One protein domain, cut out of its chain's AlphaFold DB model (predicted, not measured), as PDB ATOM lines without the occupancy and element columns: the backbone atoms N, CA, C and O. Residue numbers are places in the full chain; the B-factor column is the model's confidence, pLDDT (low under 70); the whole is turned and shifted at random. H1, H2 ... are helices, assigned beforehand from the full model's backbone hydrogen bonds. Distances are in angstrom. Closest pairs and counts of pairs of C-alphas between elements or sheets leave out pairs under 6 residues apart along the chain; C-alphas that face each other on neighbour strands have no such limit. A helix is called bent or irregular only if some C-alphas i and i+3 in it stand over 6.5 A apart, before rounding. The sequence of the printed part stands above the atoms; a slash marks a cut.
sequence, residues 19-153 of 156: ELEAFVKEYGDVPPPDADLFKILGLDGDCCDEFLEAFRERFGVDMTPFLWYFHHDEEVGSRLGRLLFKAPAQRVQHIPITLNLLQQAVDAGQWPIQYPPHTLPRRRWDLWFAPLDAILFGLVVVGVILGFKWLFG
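What this domain is: This is residues 19 to 153 of the 156 residues of an uncharacterized protein of Asticcacaulis sp. AC402 (UniProt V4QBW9). A loose cluster of four helices, H1, H2, H3 and H5, makes one end of the body; long unnamed links join it to the other end, where the short helix H4 packs on the beginning of the long helix H6. Residues 135 to 153, of which 135 to 151 belong to H6, stand free and stick out from the body as an arm. The printed part has 135 residues with six named helices, H1 to H6 in order along the chain, and no named strand; the class is all helix. The whole is loose, with a radius of gyration of the C-alphas of 20.1 A, and elongated, spanning 68 by 35 by 23 A.

How they stand to each other: Begin at H1, residues 19 to 25, and look across to H3, residues 45 to 59: they are close but not clearly touching, the closest C-alphas, those of Phe 23 and Phe 55, being 8.0 A apart, with a shallow tilt of 22 degrees, opposite ways. H2, residues 37 to 41, is close to H3 but not clearly touching, the closest C-alphas, Phe 38 and Cys 48, being 7.3 A apart. Next find H5, residues 99 to 108, close to H3 but not clearly touching: the closest C-alphas, Phe 59 and Val 106, are 6.2 A apart, at a steep tilt of 42 degrees, the same way. H4, residues 79 to 84, touches H6, residues 125 to 151, with H6 residues 125 to 133 alone; the closest C-alphas, Gly 81 and Asp 126, are 4.0 A apart, at a steep tilt of 47 degrees, opposite ways. H3 and H6 are apart. In H1, H2, H3, H4 and H5 every O i to N i+4 pair is within hydrogen-bond range; in H6, 19 of 23 are.

Where its parts are: Find C-alpha 19 at (-85.296, -52.981, 476.421), where H1 begins. From C-alpha 45 at (-71.468, -33.877, 469.179), H3 runs 21.5 A to C-alpha 59; H5 measures 14.1 A. H6 runs 40.3 A from C-alpha 125 to C-alpha 151 at (-60.467, -16.800, 434.346). Look along it for a kink of 26 degrees near residue 132; it is irregular, with C-alphas 128 and 131 7.0 A apart.

The domain as a whole: The two C-alphas farthest apart, Asp 107 and Gly 153, are 69.1 A apart. Without the free stretch, the body spans 46 by 29 by 23 A. The printed part has no cut. The links H1 to H2, H3 to H4, H4 to H5 and H5 to H6 are long; H2 to H3 is tight. The mean pLDDT of the printed part is 90.5, and residues 75 to 77 are under 70.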
ATOM      1  N   GLU A  19     -84.743 -54.262 476.852       97.06
ATOM      2  CA  GLU A  19     -85.296 -52.981 476.421       97.06
ATOM      3  C   GLU A  19     -84.201 -51.935 476.173       97.06
ATOM      4  O   GLU A  19     -84.232 -51.257 475.145       97.06
ATOM      5  N   LEU A  20     -83.214 -51.834 477.069       97.38
ATOM      6  CA  LEU A  20     -82.056 -50.963 476.877       97.38
ATOM      7  C   LEU A  20     -81.223 -51.402 475.667       97.38
ATOM      8  O   LEU A  20     -80.826 -50.568 474.858       97.38
ATOM      9  N   GLU A  21     -80.998 -52.707 475.509       97.06
ATOM     10  CA  GLU A  21     -80.322 -53.245 474.326       97.06
ATOM     11  C   GLU A  21     -81.091 -52.920 473.041       97.06
ATOM     12  O   GLU A  21     -80.484 -52.519 472.051       97.06
ATOM     13  N   ALA A  22     -82.423 -53.042 473.052       97.69
ATOM     14  CA  ALA A  22     -83.262 -52.693 471.910       97.69
ATOM     15  C   ALA A  22     -83.193 -51.198 471.570       97.69
ATOM     16  O   ALA A  22     -83.110 -50.864 470.393       97.69
ATOM     17  N   PHE A  23     -83.171 -50.318 472.576       97.94
ATOM     18  CA  PHE A  23     -82.962 -48.882 472.376       97.94
ATOM     19  C   PHE A  23     -81.607 -48.597 471.722       97.94
ATOM     20  O   PHE A  23     -81.550 -47.932 470.694       97.94
ATOM     21  N   VAL A  24     -80.514 -49.152 472.254       97.31
ATOM     22  CA  VAL A  24     -79.177 -48.967 471.662       97.31
ATOM     23  C   VAL A  24     -79.123 -49.517 470.236       97.31
ATOM     24  O   VAL A  24     -78.481 -48.925 469.368       97.31
ATOM     25  N   LYS A  25     -79.868 -50.595 469.966       97.00
ATOM     26  CA  LYS A  25     -79.969 -51.205 468.640       97.00
ATOM     27  C   LYS A  25     -80.567 -50.290 467.565       97.00
ATOM     28  O   LYS A  25     -80.316 -50.504 466.382       97.00
ATOM     29  N   GLU A  26     -81.330 -49.270 467.953       96.44
ATOM     30  CA  GLU A  26     -81.863 -48.257 467.029       96.44
ATOM     31  C   GLU A  26     -80.754 -47.361 466.449       96.44
ATOM     32  O   GLU A  26     -80.919 -46.816 465.359       96.44
ATOM     33  N   TYR A  27     -79.607 -47.273 467.133       95.44
ATOM     34  CA  TYR A  27     -78.446 -46.472 466.735       95.44
ATOM     35  C   TYR A  27     -77.311 -47.312 466.122       95.44
ATOM     36  O   TYR A  27     -76.417 -46.760 465.483       95.44
ATOM     37  N   GLY A  28     -77.333 -48.640 466.281       94.75
ATOM     38  CA  GLY A  28     -76.364 -49.558 465.674       94.75
ATOM     39  C   GLY A  28     -76.235 -50.882 466.425       94.75
ATOM     40  O   GLY A  28     -77.048 -51.203 467.280       94.75
ATOM     41  N   ASP A  29     -75.221 -51.687 466.110       96.25
ATOM     42  CA  ASP A  29     -75.016 -52.960 466.812       96.25
ATOM     43  C   ASP A  29     -74.658 -52.741 468.288       96.25
ATOM     44  O   ASP A  29     -73.818 -51.907 468.626       96.25
ATOM     45  N   VAL A  30     -75.277 -53.525 469.176       95.19
ATOM     46  CA  VAL A  30     -75.081 -53.398 470.626       95.19
ATOM     47  C   VAL A  30     -73.622 -53.726 470.986       95.19
ATOM     48  O   VAL A  30     -73.176 -54.856 470.752       95.19
ATOM     49  N   PRO A  31     -72.861 -52.773 471.552       94.06
ATOM     50  CA  PRO A  31     -71.471 -52.995 471.927       94.06
ATOM     51  C   PRO A  31     -71.354 -53.880 473.180       94.06
ATOM     52  O   PRO A  31     -72.326 -54.052 473.919       94.06
ATOM     53  N   PRO A  32     -70.153 -54.415 473.481       95.06
ATOM     54  CA  PRO A  32     -69.907 -55.092 474.749       95.06
ATOM     55  C   PRO A  32     -70.259 -54.199 475.955       95.06
ATOM     56  O   PRO A  32     -70.030 -52.989 475.887       95.06
ATOM     57  N   PRO A  33     -70.737 -54.760 477.084       94.12
ATOM     58  CA  PRO A  33     -71.356 -53.965 478.146       94.12
ATOM     59  C   PRO A  33     -70.486 -52.879 478.789       94.12
ATOM     60  O   PRO A  33     -71.021 -51.864 479.228       94.12
ATOM     61  N   ASP A  34     -69.167 -53.084 478.824       95.25
ATOM     62  CA  ASP A  34     -68.179 -52.161 479.401       95.25
ATOM     63  C   ASP A  34     -67.444 -51.319 478.346       95.25
ATOM     64  O   ASP A  34     -66.534 -50.554 478.670       95.25
ATOM     65  N   ALA A  35     -67.792 -51.482 477.070       95.69
ATOM     66  CA  ALA A  35     -67.154 -50.748 475.994       95.69
ATOM     67  C   ALA A  35     -67.742 -49.339 475.846       95.69
ATOM     68  O   ALA A  35     -68.889 -49.079 476.207       95.69
ATOM     69  N   ASP A  36     -66.932 -48.432 475.297       96.31
ATOM     70  CA  ASP A  36     -67.326 -47.051 475.025       96.31
ATOM     71  C   ASP A  36     -68.320 -47.010 473.857       96.31
ATOM     72  O   ASP A  36     -67.939 -47.099 472.686       96.31
ATOM     73  N   LEU A  37     -69.603 -46.927 474.203       96.38
ATOM     74  CA  LEU A  37     -70.733 -47.004 473.288       96.38
ATOM     75  C   LEU A  37     -70.667 -45.896 472.241       96.38
ATOM     76  O   LEU A  37     -70.843 -46.176 471.058       96.38
ATOM     77  N   PHE A  38     -70.342 -44.669 472.648       94.94
ATOM     78  CA  PHE A  38     -70.254 -43.533 471.730       94.94
ATOM     79  C   PHE A  38     -69.153 -43.737 470.696       94.94
ATOM     80  O   PHE A  38     -69.396 -43.586 469.502       94.94
ATOM     81  N   LYS A  39     -67.974 -44.208 471.114       93.44
ATOM     82  CA  LYS A  39     -66.886 -44.491 470.167       93.44
ATOM     83  C   LYS A  39     -67.185 -45.652 469.227       93.44
ATOM     84  O   LYS A  39     -66.794 -45.586 468.068       93.44
ATOM     85  N   ILE A  40     -67.830 -46.713 469.712       95.62
ATOM     86  CA  ILE A  40     -68.143 -47.882 468.874       95.62
ATOM     87  C   ILE A  40     -69.223 -47.549 467.849       95.62
ATOM     88  O   ILE A  40     -69.097 -47.943 466.691       95.62
ATOM     89  N   LEU A  41     -70.255 -46.815 468.261       93.44
ATOM     90  CA  LEU A  41     -71.342 -46.407 467.375       93.44
ATOM     91  C   LEU A  41     -70.987 -45.184 466.519       93.44
ATOM     92  O   LEU A  41     -71.730 -44.846 465.604       93.44
ATOM     93  N   GLY A  42     -69.849 -44.535 466.785       91.38
ATOM     94  CA  GLY A  42     -69.440 -43.319 466.085       91.38
ATOM     95  C   GLY A  42     -70.344 -42.122 466.389       91.38
ATOM     96  O   GLY A  42     -70.508 -41.264 465.528       91.38
ATOM     97  N   LEU A  43     -70.941 -42.086 467.584       89.94
ATOM     98  CA  LEU A  43     -71.711 -40.943 468.065       89.94
ATOM     99  C   LEU A  43     -70.741 -39.873 468.573       89.94
ATOM    100  O   LEU A  43     -69.850 -40.169 469.372       89.94
ATOM    101  N   ASP A  44     -70.928 -38.643 468.107       84.88
ATOM    102  CA  ASP A  44     -70.204 -37.461 468.572       84.88
ATOM    103  C   ASP A  44     -71.128 -36.235 468.506       84.88
ATOM    104  O   ASP A  44     -72.167 -36.280 467.841       84.88
ATOM    105  N   GLY A  45     -70.761 -35.162 469.211       83.75
ATOM    106  CA  GLY A  45     -71.468 -33.877 469.179       83.75
ATOM    107  C   GLY A  45     -72.987 -33.967 469.309       83.75
ATOM    108  O   GLY A  45     -73.494 -34.577 470.252       83.75
ATOM    109  N   ASP A  46     -73.708 -33.369 468.356       85.94
ATOM    110  CA  ASP A  46     -75.173 -33.285 468.397       85.94
ATOM    111  C   ASP A  46     -75.832 -34.682 468.388       85.94
ATOM    112  O   ASP A  46     -76.880 -34.880 469.001       85.94
ATOM    113  N   CYS A  47     -75.198 -35.696 467.783       89.38
ATOM    114  CA  CYS A  47     -75.709 -37.070 467.822       89.38
ATOM    115  C   CYS A  47     -75.652 -37.684 469.231       89.38
ATOM    116  O   CYS A  47     -76.505 -38.504 469.578       89.38
ATOM    117  N   CYS A  48     -74.665 -37.309 470.054       92.38
ATOM    118  CA  CYS A  48     -74.627 -37.710 471.462       92.38
ATOM    119  C   CYS A  48     -75.765 -37.057 472.250       92.38
ATOM    120  O   CYS A  48     -76.414 -37.733 473.050       92.38
ATOM    121  N   ASP A  49     -76.030 -35.775 472.000       90.56
ATOM    122  CA  ASP A  49     -77.102 -35.037 472.668       90.56
ATOM    123  C   ASP A  49     -78.483 -35.604 472.299       90.56
ATOM    124  O   ASP A  49     -79.299 -35.866 473.184       90.56
ATOM    125  N   GLU A  50     -78.722 -35.897 471.015       93.75
ATOM    126  CA  GLU A  50     -79.951 -36.550 470.546       93.75
ATOM    127  C   GLU A  50     -80.150 -37.938 471.174       93.75
ATOM    128  O   GLU A  50     -81.251 -38.271 471.623       93.75
ATOM    129  N   PHE A  51     -79.087 -38.746 471.253       96.44
ATOM    130  CA  PHE A  51     -79.131 -40.050 471.914       96.44
ATOM    131  C   PHE A  51     -79.494 -39.922 473.399       96.44
ATOM    132  O   PHE A  51     -80.350 -40.657 473.897       96.44
ATOM    133  N   LEU A  52     -78.848 -39.004 474.125       96.44
ATOM    134  CA  LEU A  52     -79.055 -38.836 475.566       96.44
ATOM    135  C   LEU A  52     -80.433 -38.260 475.886       96.44
ATOM    136  O   LEU A  52     -81.026 -38.650 476.893       96.44
ATOM    137  N   GLU A  53     -80.965 -37.387 475.032       96.81
ATOM    138  CA  GLU A  53     -82.326 -36.871 475.172       96.81
ATOM    139  C   GLU A  53     -83.360 -37.981 474.950       96.81
ATOM    140  O   GLU A  53     -84.233 -38.185 475.797       96.81
ATOM    141  N   ALA A  54     -83.214 -38.780 473.887       97.94
ATOM    142  CA  ALA A  54     -84.086 -39.927 473.638       97.94
ATOM    143  C   ALA A  54     -84.008 -40.965 474.771       97.94
ATOM    144  O   ALA A  54     -85.029 -41.502 475.207       97.94
ATOM    145  N   PHE A  55     -82.806 -41.214 475.301       98.19
ATOM    146  CA  PHE A  55     -82.599 -42.072 476.468       98.19
ATOM    147  C   PHE A  55     -83.330 -41.530 477.706       98.19
ATOM    148  O   PHE A  55     -84.061 -42.268 478.372       98.19
ATOM    149  N   ARG A  56     -83.181 -40.229 477.992       98.06
ATOM    150  CA  ARG A  56     -83.851 -39.544 479.106       98.06
ATOM    151  C   ARG A  56     -85.366 -39.681 479.009       98.06
ATOM    152  O   ARG A  56     -86.013 -40.027 479.994       98.06
ATOM    153  N   GLU A  57     -85.930 -39.408 477.836       98.06
ATOM    154  CA  GLU A  57     -87.373 -39.473 477.597       98.06
ATOM    155  C   GLU A  57     -87.918 -40.897 477.702       98.06
ATOM    156  O   GLU A  57     -88.971 -41.109 478.304       98.06
ATOM    157  N   ARG A  58     -87.189 -41.878 477.160       98.31
ATOM    158  CA  ARG A  58     -87.628 -43.275 477.128       98.31
ATOM    159  C   ARG A  58     -87.599 -43.936 478.499       98.31
ATOM    160  O   ARG A  58     -88.526 -44.668 478.835       98.31
ATOM    161  N   PHE A  59     -86.555 -43.683 479.284       97.81
ATOM    162  CA  PHE A  59     -86.341 -44.365 480.564       97.81
ATOM    163  C   PHE A  59     -86.629 -43.488 481.788       97.81
ATOM    164  O   PHE A  59     -86.548 -43.970 482.915       97.81
ATOM    165  N   GLY A  60     -86.975 -42.212 481.594       97.75
ATOM    166  CA  GLY A  60     -87.318 -41.295 482.684       97.75
ATOM    167  C   GLY A  60     -86.153 -41.009 483.635       97.75
ATOM    168  O   GLY A  60     -86.373 -40.806 484.827       97.75
ATOM    169  N   VAL A  61     -84.919 -41.029 483.129       97.88
ATOM    170  CA  VAL A  61     -83.700 -40.835 483.928       97.88
ATOM    171  C   VAL A  61     -83.447 -39.347 484.151       97.88
ATOM    172  O   VAL A  61     -83.429 -38.573 483.199       97.88
ATOM    173  N   ASP A  62     -83.184 -38.925 485.388       97.62
ATOM    174  CA  ASP A  62     -82.712 -37.563 485.652       97.62
ATOM    175  C   ASP A  62     -81.264 -37.372 485.172       97.62
ATOM    176  O   ASP A  62     -80.311 -37.891 485.758       97.62
ATOM    177  N   MET A  63     -81.103 -36.592 484.103       96.75
ATOM    178  CA  MET A  63     -79.812 -36.263 483.498       96.75
ATOM    179  C   MET A  63     -79.243 -34.922 483.986       96.75
ATOM    180  O   MET A  63     -78.184 -34.514 483.521       96.75
ATOM    181  N   THR A  64     -79.885 -34.232 484.937       95.88
ATOM    182  CA  THR A  64     -79.410 -32.939 485.476       95.88
ATOM    183  C   THR A  64     -77.939 -32.961 485.929       95.88
ATOM    184  O   THR A  64     -77.234 -31.979 485.687       95.88
ATOM    185  N   PRO A  65     -77.422 -34.043 486.553       94.94
ATOM    186  CA  PRO A  65     -76.017 -34.109 486.955       94.94
ATOM    187  C   PRO A  65     -75.030 -34.354 485.804       94.94
ATOM    188  O   PRO A  65     -73.826 -34.314 486.041       94.94
ATOM    189  N   PHE A  66     -75.496 -34.669 484.591       95.56
ATOM    190  CA  PHE A  66     -74.653 -35.066 483.462       95.56
ATOM    191  C   PHE A  66     -73.726 -33.932 482.988       95.56
ATOM    192  O   PHE A  66     -74.143 -32.783 482.849       95.56
ATOM    193  N   LEU A  67     -72.461 -34.260 482.701       94.56
ATOM    194  CA  LEU A  67     -71.448 -33.319 482.219       94.56
ATOM    195  C   LEU A  67     -70.859 -33.838 480.901       94.56
ATOM    196  O   LEU A  67     -69.914 -34.625 480.904       94.56
ATOM    197  N   TRP A  68     -71.403 -33.359 479.780       92.75
ATOM    198  CA  TRP A  68     -71.081 -33.822 478.418       92.75
ATOM    199  C   TRP A  68     -69.581 -33.904 478.119       92.75
ATOM    200  O   TRP A  68     -69.108 -34.875 477.536       92.75
ATOM    201  N   TYR A  69     -68.799 -32.937 478.605       92.00
ATOM    202  CA  TYR A  69     -67.369 -32.826 478.313       92.00
ATOM    203  C   TYR A  69     -66.517 -33.916 478.971       92.00
ATOM    204  O   TYR A  69     -65.326 -33.992 478.704       92.00
ATOM    205  N   PHE A  70     -67.082 -34.765 479.828       94.94
ATOM    206  CA  PHE A  70     -66.409 -35.989 480.262       94.94
ATOM    207  C   PHE A  70     -66.622 -37.166 479.302       94.94
ATOM    208  O   PHE A  70     -65.892 -38.145 479.413       94.94
ATOM    209  N   HIS A  71     -67.594 -37.093 478.395       94.38
ATOM    210  CA  HIS A  71     -68.123 -38.247 477.665       94.38
ATOM    211  C   HIS A  71     -67.967 -38.167 476.149       94.38
ATOM    212  O   HIS A  71     -67.875 -39.208 475.504       94.38
ATOM    213  N   HIS A  72     -67.930 -36.969 475.577       90.12
ATOM    214  CA  HIS A  72     -67.668 -36.763 474.155       90.12
ATOM    215  C   HIS A  72     -67.043 -35.388 473.912       90.12
ATOM    216  O   HIS A  72     -67.014 -34.527 474.802       90.12
ATOM    217  N   ASP A  73     -66.496 -35.205 472.712       83.56
ATOM    218  CA  ASP A  73     -65.983 -33.914 472.287       83.56
ATOM    219  C   ASP A  73     -67.142 -32.990 471.872       83.56
ATOM    220  O   ASP A  73     -68.278 -33.392 471.624       83.56
ATOM    221  N   GLU A  74     -66.857 -31.692 471.855       75.81
ATOM    222  CA  GLU A  74     -67.799 -30.686 471.356       75.81
ATOM    223  C   GLU A  74     -67.681 -30.638 469.824       75.81
ATOM    224  O   GLU A  74     -66.566 -30.575 469.294       75.81
ATOM    225  N   GLU A  75     -68.788 -30.579 469.092       67.75
ATOM    226  CA  GLU A  75     -68.735 -30.251 467.659       67.75
ATOM    227  C   GLU A  75     -68.530 -28.748 467.434       67.75
ATOM    228  O   GLU A  75     -67.880 -28.314 466.476       67.75
ATOM    229  N   VAL A  76     -69.017 -27.936 468.373       64.19
ATOM    230  CA  VAL A  76     -68.992 -26.479 468.288       64.19
ATOM    231  C   VAL A  76     -67.657 -25.930 468.801       64.19
ATOM    232  O   VAL A  76     -67.217 -26.188 469.921       64.19
ATOM    233  N   GLY A  77     -66.985 -25.131 467.975       65.44
ATOM    234  CA  GLY A  77     -65.763 -24.434 468.363       65.44
ATOM    235  C   GLY A  77     -65.023 -23.837 467.176       65.44
ATOM    236  O   GLY A  77     -65.141 -24.307 466.045       65.44
ATOM    237  N   SER A  78     -64.226 -22.799 467.429       72.44
ATOM    238  CA  SER A  78     -63.353 -22.261 466.390       72.44
ATOM    239  C   SER A  78     -62.243 -23.255 466.058       72.44
ATOM    240  O   SER A  78     -61.570 -23.754 466.963       72.44
ATOM    241  N   ARG A  79     -61.986 -23.497 464.768       76.38
ATOM    242  CA  ARG A  79     -60.857 -24.332 464.319       76.38
ATOM    243  C   ARG A  79     -59.527 -23.712 464.742       76.38
ATOM    244  O   ARG A  79     -58.649 -24.414 465.238       76.38
ATOM    245  N   LEU A  80     -59.400 -22.392 464.603       75.50
ATOM    246  CA  LEU A  80     -58.221 -21.649 465.053       75.50
ATOM    247  C   LEU A  80     -58.168 -21.527 466.580       75.50
ATOM    248  O   LEU A  80     -57.106 -21.702 467.177       75.50
ATOM    249  N   GLY A  81     -59.309 -21.287 467.226       75.44
ATOM    250  CA  GLY A  81     -59.403 -21.230 468.684       75.44
ATOM    251  C   GLY A  81     -58.970 -22.537 469.348       75.44
ATOM    252  O   GLY A  81     -58.208 -22.500 470.311       75.44
ATOM    253  N   ARG A  82     -59.364 -23.687 468.788       76.88
ATOM    254  CA  ARG A  82     -58.976 -25.029 469.256       76.88
ATOM    255  C   ARG A  82     -57.485 -25.330 469.114       76.88
ATOM    256  O   ARG A  82     -56.952 -26.117 469.890       76.88
ATOM    257  N   LEU A  83     -56.795 -24.690 468.167       79.94
ATOM    258  CA  LEU A  83     -55.343 -24.823 468.024       79.94
ATOM    259  C   LEU A  83     -54.588 -24.142 469.177       79.94
ATOM    260  O   LEU A  83     -53.525 -24.605 469.584       79.94
ATOM    261  N   LEU A  84     -55.131 -23.040 469.702       82.81
ATOM    262  CA  LEU A  84     -54.486 -22.218 470.733       82.81
ATOM    263  C   LEU A  84     -55.000 -22.511 472.148       82.81
ATOM    264  O   LEU A  84     -54.281 -22.317 473.128       82.81
ATOM    265  N   PHE A  85     -56.240 -22.981 472.270       83.88
ATOM    266  CA  PHE A  85     -56.917 -23.197 473.540       83.88
ATOM    267  C   PHE A  85     -57.594 -24.563 473.557       83.88
ATOM    268  O   PHE A  85     -58.411 -24.880 472.699       83.88
ATOM    269  N   LYS A  86     -57.309 -25.348 474.601       84.31
ATOM    270  CA  LYS A  86     -57.971 -26.639 474.813       84.31
ATOM    271  C   LYS A  86     -59.477 -26.459 475.018       84.31
ATOM    272  O   LYS A  86     -59.871 -25.634 475.855       84.31
ATOM    273  N   ALA A  87     -60.284 -27.259 474.331       84.62
ATOM    274  CA  ALA A  87     -61.723 -27.383 474.567       84.62
ATOM    275  C   ALA A  87     -62.007 -28.017 475.949       84.62
ATOM    276  O   ALA A  87     -61.086 -28.577 476.553       84.62
ATOM    277  N   PRO A  88     -63.235 -27.927 476.493       87.94
ATOM    278  CA  PRO A  88     -63.579 -28.520 477.789       87.94
ATOM    279  C   PRO A  88     -63.232 -30.009 477.902       87.94
ATOM    280  O   PRO A  88     -62.557 -30.390 478.857       87.94
ATOM    281  N   ALA A  89     -63.592 -30.816 476.901       88.19
ATOM    282  CA  ALA A  89     -63.354 -32.260 476.915       88.19
ATOM    283  C   ALA A  89     -61.864 -32.636 476.908       88.19
ATOM    284  O   ALA A  89     -61.428 -33.562 477.584       88.19
ATOM    285  N   GLN A  90     -61.027 -31.803 476.290       87.56
ATOM    286  CA  GLN A  90     -59.568 -31.965 476.280       87.56
ATOM    287  C   GLN A  90     -58.888 -31.615 477.618       87.56
ATOM    288  O   GLN A  90     -57.659 -31.694 477.737       87.56
ATOM    289  N   ARG A  91     -59.650 -31.129 478.606       89.88
ATOM    290  CA  ARG A  91     -59.147 -30.709 479.926       89.88
ATOM    291  C   ARG A  91     -59.488 -31.695 481.035       89.88
ATOM    292  O   ARG A  91     -58.988 -31.517 482.144       89.88
ATOM    293  N   VAL A  92     -60.315 -32.692 480.754       92.38
ATOM    294  CA  VAL A  92     -60.734 -33.706 481.719       92.38
ATOM    295  C   VAL A  92     -60.349 -35.095 481.222       92.38
ATOM    296  O   VAL A  92     -59.992 -35.282 480.060       92.38
ATOM    297  N   GLN A  93     -60.357 -36.072 482.123       93.25
ATOM    298  CA  GLN A  93     -60.183 -37.463 481.729       93.25
ATOM    299  C   GLN A  93     -61.500 -37.978 481.151       93.25
ATOM    300  O   GLN A  93     -62.529 -37.887 481.815       93.25
ATOM    301  N   HIS A  94     -61.443 -38.534 479.941       94.38
ATOM    302  CA  HIS A  94     -62.589 -39.170 479.294       94.38
ATOM    303  C   HIS A  94     -63.147 -40.311 480.149       94.38
ATOM    304  O   HIS A  94     -62.396 -41.186 480.588       94.38
ATOM    305  N   ILE A  95     -64.462 -40.316 480.331       95.88
ATOM    306  CA  ILE A  95     -65.232 -41.366 480.983       95.88
ATOM    307  C   ILE A  95     -66.132 -41.995 479.911       95.88
ATOM    308  O   ILE A  95     -66.994 -41.309 479.364       95.88
ATOM    309  N   PRO A  96     -65.960 -43.286 479.588       96.12
ATOM    310  CA  PRO A  96     -66.767 -43.928 478.559       96.12
ATOM    311  C   PRO A  96     -68.231 -44.024 478.995       96.12
ATOM    312  O   PRO A  96     -68.518 -44.352 480.150       96.12
ATOM    313  N   ILE A  97     -69.154 -43.792 478.061       96.12
ATOM    314  CA  ILE A  97     -70.547 -44.197 478.255       96.12
ATOM    315  C   ILE A  97     -70.642 -45.667 477.887       96.12
ATOM    316  O   ILE A  97     -70.380 -46.046 476.752       96.12
ATOM    317  N   THR A  98     -70.980 -46.499 478.864       97.19
ATOM    318  CA  THR A  98     -71.072 -47.951 478.700       97.19
ATOM    319  C   THR A  98     -72.516 -48.401 478.859       97.19
ATOM    320  O   THR A  98     -73.329 -47.718 479.487       97.19
ATOM    321  N   LEU A  99     -72.852 -49.572 478.323       96.75
ATOM    322  CA  LEU A  99     -74.198 -50.121 478.461       96.75
ATOM    323  C   LEU A  99     -74.537 -50.405 479.935       96.75
ATOM    324  O   LEU A  99     -75.647 -50.131 480.384       96.75
ATOM    325  N   ASN A 100     -73.551 -50.865 480.710       96.38
ATOM    326  CA  ASN A 100     -73.682 -51.057 482.154       96.38
ATOM    327  C   ASN A 100     -73.935 -49.740 482.901       96.38
ATOM    328  O   ASN A 100     -74.714 -49.715 483.852       96.38
ATOM    329  N   LEU A 101     -73.300 -48.641 482.482       96.50
ATOM    330  CA  LEU A 101     -73.543 -47.319 483.058       96.50
ATOM    331  C   LEU A 101     -74.966 -46.831 482.759       96.50
ATOM    332  O   LEU A 101     -75.632 -46.320 483.659       96.50
ATOM    333  N   LEU A 102     -75.440 -47.015 481.524       97.25
ATOM    334  CA  LEU A 102     -76.814 -46.681 481.154       97.25
ATOM    335  C   LEU A 102     -77.815 -47.507 481.968       97.25
ATOM    336  O   LEU A 102     -78.742 -46.935 482.532       97.25
ATOM    337  N   GLN A 103     -77.592 -48.818 482.128       97.25
ATOM    338  CA  GLN A 103     -78.460 -49.664 482.956       97.25
ATOM    339  C   GLN A 103     -78.476 -49.207 484.420       97.25
ATOM    340  O   GLN A 103     -79.540 -49.128 485.026       97.25
ATOM    341  N   GLN A 104     -77.323 -48.833 484.980       96.44
ATOM    342  CA  GLN A 104     -77.259 -48.265 486.329       96.44
ATOM    343  C   GLN A 104     -78.052 -46.961 486.446       96.44
ATOM    344  O   GLN A 104     -78.687 -46.730 487.474       96.44
ATOM    345  N   ALA A 105     -78.027 -46.115 485.413       97.00
ATOM    346  CA  ALA A 105     -78.796 -44.878 485.385       97.00
ATOM    347  C   ALA A 105     -80.309 -45.148 485.340       97.00
ATOM    348  O   ALA A 105     -81.058 -44.509 486.077       97.00
ATOM    349  N   VAL A 106     -80.741 -46.136 484.544       97.50
ATOM    350  CA  VAL A 106     -82.136 -46.609 484.497       97.50
ATOM    351  C   VAL A 106     -82.573 -47.130 485.866       97.50
ATOM    352  O   VAL A 106     -83.573 -46.672 486.412       97.50
ATOM    353  N   ASP A 107     -81.791 -48.026 486.466       96.00
ATOM    354  CA  ASP A 107     -82.122 -48.639 487.756       96.00
ATOM    355  C   ASP A 107     -82.138 -47.619 488.907       96.00
ATOM    356  O   ASP A 107     -82.876 -47.778 489.883       96.00
ATOM    357  N   ALA A 108     -81.309 -46.575 488.820       95.56
ATOM    358  CA  ALA A 108     -81.257 -45.495 489.800       95.56
ATOM    359  C   ALA A 108     -82.289 -44.382 489.546       95.56
ATOM    360  O   ALA A 108     -82.540 -43.591 490.458       95.56
ATOM    361  N   GLY A 109     -82.844 -44.290 488.333       97.25
ATOM    362  CA  GLY A 109     -83.684 -43.178 487.878       97.25
ATOM    363  C   GLY A 109     -82.941 -41.842 487.733       97.25
ATOM    364  O   GLY A 109     -83.578 -40.800 487.609       97.25
ATOM    365  N   GLN A 110     -81.608 -41.840 487.779       97.81
ATOM    366  CA  GLN A 110     -80.771 -40.640 487.677       97.81
ATOM    367  C   GLN A 110     -79.365 -40.990 487.189       97.81
ATOM    368  O   GLN A 110     -78.899 -42.116 487.378       97.81
ATOM    369  N   TRP A 111     -78.659 -40.012 486.624       97.50
ATOM    370  CA  TRP A 111     -77.274 -40.182 486.199       97.50
ATOM    371  C   TRP A 111     -76.358 -40.522 487.392       97.50
ATOM    372  O   TRP A 111     -76.234 -39.713 488.316       97.50
ATOM    373  N   PRO A 112     -75.691 -41.694 487.407       96.06
ATOM    374  CA  PRO A 112     -75.076 -42.219 488.628       96.06
ATOM    375  C   PRO A 112     -73.639 -41.727 488.863       96.06
ATOM    376  O   PRO A 112     -73.043 -42.044 489.895       96.06
ATOM    377  N   ILE A 113     -73.047 -40.978 487.924       95.06
ATOM    378  CA  ILE A 113     -71.641 -40.567 488.017       95.06
ATOM    379  C   ILE A 113     -71.469 -39.394 488.975       95.06
ATOM    380  O   ILE A 113     -72.062 -38.330 488.816       95.06
ATOM    381  N   GLN A 114     -70.530 -39.566 489.904       94.94
ATOM    382  CA  GLN A 114     -69.919 -38.466 490.637       94.94
ATOM    383  C   GLN A 114     -68.629 -38.062 489.929       94.94
ATOM    384  O   GLN A 114     -67.640 -38.797 489.943       94.94
ATOM    385  N   TYR A 115     -68.648 -36.900 489.285       94.00
ATOM    386  CA  TYR A 115     -67.493 -36.424 488.535       94.00
ATOM    387  C   TYR A 115     -66.360 -35.989 489.469       94.00
ATOM    388  O   TYR A 115     -66.617 -35.379 490.513       94.00
ATOM    389  N   PRO A 116     -65.094 -36.249 489.098       92.00
ATOM    390  CA  PRO A 116     -63.960 -35.773 489.871       92.00
ATOM    391  C   PRO A 116     -63.944 -34.237 489.908       92.00
ATOM    392  O   PRO A 116     -64.445 -33.592 488.978       92.00
ATOM    393  N   PRO A 117     -63.336 -33.625 490.942       92.94
ATOM    394  CA  PRO A 117     -63.123 -32.185 490.972       92.94
ATOM    395  C   PRO A 117     -62.428 -31.717 489.692       92.94
ATOM    396  O   PRO A 117     -61.366 -32.217 489.323       92.94
ATOM    397  N   HIS A 118     -63.031 -30.752 489.015       91.31
ATOM    398  CA  HIS A 118     -62.536 -30.206 487.761       91.31
ATOM    399  C   HIS A 118     -62.757 -28.698 487.749       91.31
ATOM    400  O   HIS A 118     -63.635 -28.160 488.423       91.31
ATOM    401  N   THR A 119     -61.940 -27.996 486.974       86.31
ATOM    402  CA  THR A 119     -62.067 -26.551 486.799       86.31
ATOM    403  C   THR A 119     -62.138 -26.245 485.319       86.31
ATOM    404  O   THR A 119     -61.149 -26.397 484.597       86.31
ATOM    405  N   LEU A 120     -63.297 -25.779 484.867       84.88
ATOM    406  CA  LEU A 120     -63.421 -25.196 483.542       84.88
ATOM    407  C   LEU A 120     -63.035 -23.712 483.589       84.88
ATOM    408  O   LEU A 120     -63.322 -23.020 484.573       84.88
ATOM    409  N   PRO A 121     -62.365 -23.188 482.548       83.44
ATOM    410  CA  PRO A 121     -62.066 -21.769 482.484       83.44
ATOM    411  C   PRO A 121     -63.374 -20.972 482.435       83.44
ATOM    412  O   PRO A 121     -64.246 -21.232 481.612       83.44
ATOM    413  N   ARG A 122     -63.481 -19.934 483.275       81.75
ATOM    414  CA  ARG A 122     -64.657 -19.043 483.325       81.75
ATOM    415  C   ARG A 122     -64.955 -18.360 481.980       81.75
ATOM    416  O   ARG A 122     -66.074 -17.914 481.754       81.75
ATOM    417  N   ARG A 123     -63.951 -18.235 481.105       81.12
ATOM    418  CA  ARG A 123     -64.084 -17.708 479.742       81.12
ATOM    419  C   ARG A 123     -63.630 -18.748 478.720       81.12
ATOM    420  O   ARG A 123     -62.508 -19.246 478.801       81.12
ATOM    421  N   ARG A 124     -64.490 -18.998 477.733       82.75
ATOM    422  CA  ARG A 124     -64.248 -19.841 476.556       82.75
ATOM    423  C   ARG A 124     -63.567 -19.028 475.453       82.75
ATOM    424  O   ARG A 124     -64.215 -18.566 474.519       82.75
ATOM    425  N   TRP A 125     -62.268 -18.759 475.613       78.81
ATOM    426  CA  TRP A 125     -61.486 -17.980 474.637       78.81
ATOM    427  C   TRP A 125     -61.440 -18.629 473.257       78.81
ATOM    428  O   TRP A 125     -61.368 -17.919 472.264       78.81
ATOM    429  N   ASP A 126     -61.560 -19.950 473.193       76.75
ATOM    430  CA  ASP A 126     -61.704 -20.709 471.958       76.75
ATOM    431  C   ASP A 126     -62.901 -20.237 471.109       76.75
ATOM    432  O   ASP A 126     -62.779 -20.144 469.891       76.75
ATOM    433  N   LEU A 127     -64.016 -19.833 471.725       79.75
ATOM    434  CA  LEU A 127     -65.199 -19.346 471.003       79.75
ATOM    435  C   LEU A 127     -65.039 -17.918 470.457       79.75
ATOM    436  O   LEU A 127     -65.698 -17.552 469.487       79.75
ATOM    437  N   TRP A 128     -64.129 -17.112 471.016       79.69
ATOM    438  CA  TRP A 128     -63.884 -15.743 470.533       79.69
ATOM    439  C   TRP A 128     -63.256 -15.698 469.139       79.69
ATOM    440  O   TRP A 128     -63.337 -14.671 468.471       79.69
ATOM    441  N   PHE A 129     -62.649 -16.799 468.691       78.81
ATOM    442  CA  PHE A 129     -62.061 -16.909 467.357       78.81
ATOM    443  C   PHE A 129     -63.077 -17.343 466.290       78.81
ATOM    444  O   PHE A 129     -62.769 -17.268 465.104       78.81
ATOM    445  N   ALA A 130     -64.306 -17.718 466.664       79.62
ATOM    446  CA  ALA A 130     -65.324 -18.147 465.701       79.62
ATOM    447  C   ALA A 130     -65.638 -17.089 464.613       79.62
ATOM    448  O   ALA A 130     -65.737 -17.460 463.442       79.62
ATOM    449  N   PRO A 131     -65.703 -15.770 464.913       83.25
ATOM    450  CA  PRO A 131     -65.850 -14.749 463.874       83.25
ATOM    451  C   PRO A 131     -64.664 -14.689 462.902       83.25
ATOM    452  O   PRO A 131     -64.852 -14.373 461.729       83.25
ATOM    453  N   LEU A 132     -63.446 -14.996 463.363       83.44
ATOM    454  CA  LEU A 132     -62.255 -15.007 462.508       83.44
ATOM    455  C   LEU A 132     -62.298 -16.167 461.512       83.44
ATOM    456  O   LEU A 132     -61.964 -15.964 460.345       83.44
ATOM    457  N   ASP A 133     -62.777 -17.339 461.939       80.69
ATOM    458  CA  ASP A 133     -63.000 -18.473 461.037       80.69
ATOM    459  C   ASP A 133     -64.001 -18.106 459.929       80.69
ATOM    460  O   ASP A 133     -63.751 -18.375 458.751       80.69
ATOM    461  N   ALA A 134     -65.096 -17.424 460.285       83.88
ATOM    462  CA  ALA A 134     -66.108 -16.977 459.329       83.88
ATOM    463  C   ALA A 134     -65.561 -15.939 458.332       83.88
ATOM    464  O   ALA A 134     -65.822 -16.040 457.131       83.88
ATOM    465  N   ILE A 135     -64.772 -14.964 458.802       87.94
ATOM    466  CA  ILE A 135     -64.139 -13.953 457.939       87.94
ATOM    467  C   ILE A 135     -63.166 -14.614 456.962       87.94
ATOM    468  O   ILE A 135     -63.216 -14.331 455.765       87.94
ATOM    469  N   LEU A 136     -62.295 -15.504 457.446       86.75
ATOM    470  CA  LEU A 136     -61.312 -16.180 456.602       86.75
ATOM    471  C   LEU A 136     -61.997 -17.031 455.529       86.75
ATOM    472  O   LEU A 136     -61.619 -16.962 454.360       86.75
ATOM    473  N   PHE A 137     -63.040 -17.777 455.904       86.94
ATOM    474  CA  PHE A 137     -63.845 -18.535 454.952       86.94
ATOM    475  C   PHE A 137     -64.500 -17.620 453.906       86.94
ATOM    476  O   PHE A 137     -64.405 -17.887 452.707       86.94
ATOM    477  N   GLY A 138     -65.081 -16.495 454.335       90.62
ATOM    478  CA  GLY A 138     -65.651 -15.490 453.438       90.62
ATOM    479  C   GLY A 138     -64.633 -14.927 452.440       90.62
ATOM    480  O   GLY A 138     -64.930 -14.839 451.250       90.62
ATOM    481  N   LEU A 139     -63.411 -14.612 452.886       93.00
ATOM    482  CA  LEU A 139     -62.333 -14.130 452.013       93.00
ATOM    483  C   LEU A 139     -61.917 -15.173 450.969       93.00
ATOM    484  O   LEU A 139     -61.690 -14.814 449.814       93.00
ATOM    485  N   VAL A 140     -61.857 -16.454 451.345       93.00
ATOM    486  CA  VAL A 140     -61.574 -17.550 450.403       93.00
ATOM    487  C   VAL A 140     -62.674 -17.648 449.346       93.00
ATOM    488  O   VAL A 140     -62.364 -17.696 448.158       93.00
ATOM    489  N   VAL A 141     -63.949 -17.609 449.746       93.69
ATOM    490  CA  VAL A 141     -65.088 -17.645 448.811       93.69
ATOM    491  C   VAL A 141     -65.051 -16.455 447.849       93.69
ATOM    492  O   VAL A 141     -65.160 -16.643 446.637       93.69
ATOM    493  N   VAL A 142     -64.830 -15.238 448.357       94.56
ATOM    494  CA  VAL A 142     -64.689 -14.035 447.521       94.56
ATOM    495  C   VAL A 142     -63.510 -14.179 446.557       94.56
ATOM    496  O   VAL A 142     -63.665 -13.908 445.367       94.56
ATOM    497  N   GLY A 143     -62.356 -14.651 447.031       93.50
ATOM    498  CA  GLY A 143     -61.180 -14.898 446.199       93.50
ATOM    499  C   GLY A 143     -61.446 -15.899 445.070       93.50
ATOM    500  O   GLY A 143     -61.070 -15.637 443.929       93.50
ATOM    501  N   VAL A 144     -62.154 -16.999 445.353       93.19
ATOM    502  CA  VAL A 144     -62.562 -17.996 444.346       93.19
ATOM    503  C   VAL A 144     -63.508 -17.382 443.315       93.19
ATOM    504  O   VAL A 144     -63.306 -17.579 442.118       93.19
ATOM    505  N   ILE A 145     -64.501 -16.598 443.747       92.06
ATOM    506  CA  ILE A 145     -65.441 -15.924 442.839       92.06
ATOM    507  C   ILE A 145     -64.701 -14.934 441.933       92.06
ATOM    508  O   ILE A 145     -64.904 -14.945 440.720       92.06
ATOM    509  N   LEU A 146     -63.829 -14.093 442.492       92.19
ATOM    510  CA  LEU A 146     -63.048 -13.125 441.719       92.19
ATOM    511  C   LEU A 146     -62.087 -13.820 440.745       92.19
ATOM    512  O   LEU A 146     -62.010 -13.423 439.584       92.19
ATOM    513  N   GLY A 147     -61.410 -14.884 441.187       91.44
ATOM    514  CA  GLY A 147     -60.541 -15.701 440.342       91.44
ATOM    515  C   GLY A 147     -61.303 -16.366 439.196       91.44
ATOM    516  O   GLY A 147     -60.845 -16.327 438.057       91.44
ATOM    517  N   PHE A 148     -62.499 -16.897 439.464       90.75
ATOM    518  CA  PHE A 148     -63.382 -17.461 438.443       90.75
ATOM    519  C   PHE A 148     -63.841 -16.393 437.442       90.75
ATOM    520  O   PHE A 148     -63.734 -16.595 436.235       90.75
ATOM    521  N   LYS A 149     -64.283 -15.217 437.912       88.62
ATOM    522  CA  LYS A 149     -64.657 -14.105 437.020       88.62
ATOM    523  C   LYS A 149     -63.492 -13.670 436.131       88.62
ATOM    524  O   LYS A 149     -63.711 -13.415 434.950       88.62
ATOM    525  N   TRP A 150     -62.272 -13.636 436.671       87.56
ATOM    526  CA  TRP A 150     -61.062 -13.314 435.913       87.56
ATOM    527  C   TRP A 150     -60.731 -14.381 434.858       87.56
ATOM    528  O   TRP A 150     -60.534 -14.042 433.695       87.56
ATOM    529  N   LEU A 151     -60.744 -15.664 435.237       87.69
ATOM    530  CA  LEU A 151     -60.467 -16.800 434.346       87.69
ATOM    531  C   LEU A 151     -61.453 -16.910 433.176       87.69
ATOM    532  O   LEU A 151     -61.051 -17.262 432.071       87.69
ATOM    533  N   PHE A 152     -62.729 -16.605 433.413       86.69
ATOM    534  CA  PHE A 152     -63.791 -16.738 432.411       86.69
ATOM    535  C   PHE A 152     -64.200 -15.411 431.764       86.69
ATOM    536  O   PHE A 152     -65.164 -15.375 431.003       86.69
ATOM    537  N   GLY A 153     -63.486 -14.317 432.053       74.50
ATOM    538  CA  GLY A 153     -63.754 -13.012 431.449       74.50
ATOM    539  C   GLY A 153     -65.169 -12.483 431.708       74.50
ATOM    540  O   GLY A 153     -65.664 -11.671 430.931       74.50
TER     541      GLY A 153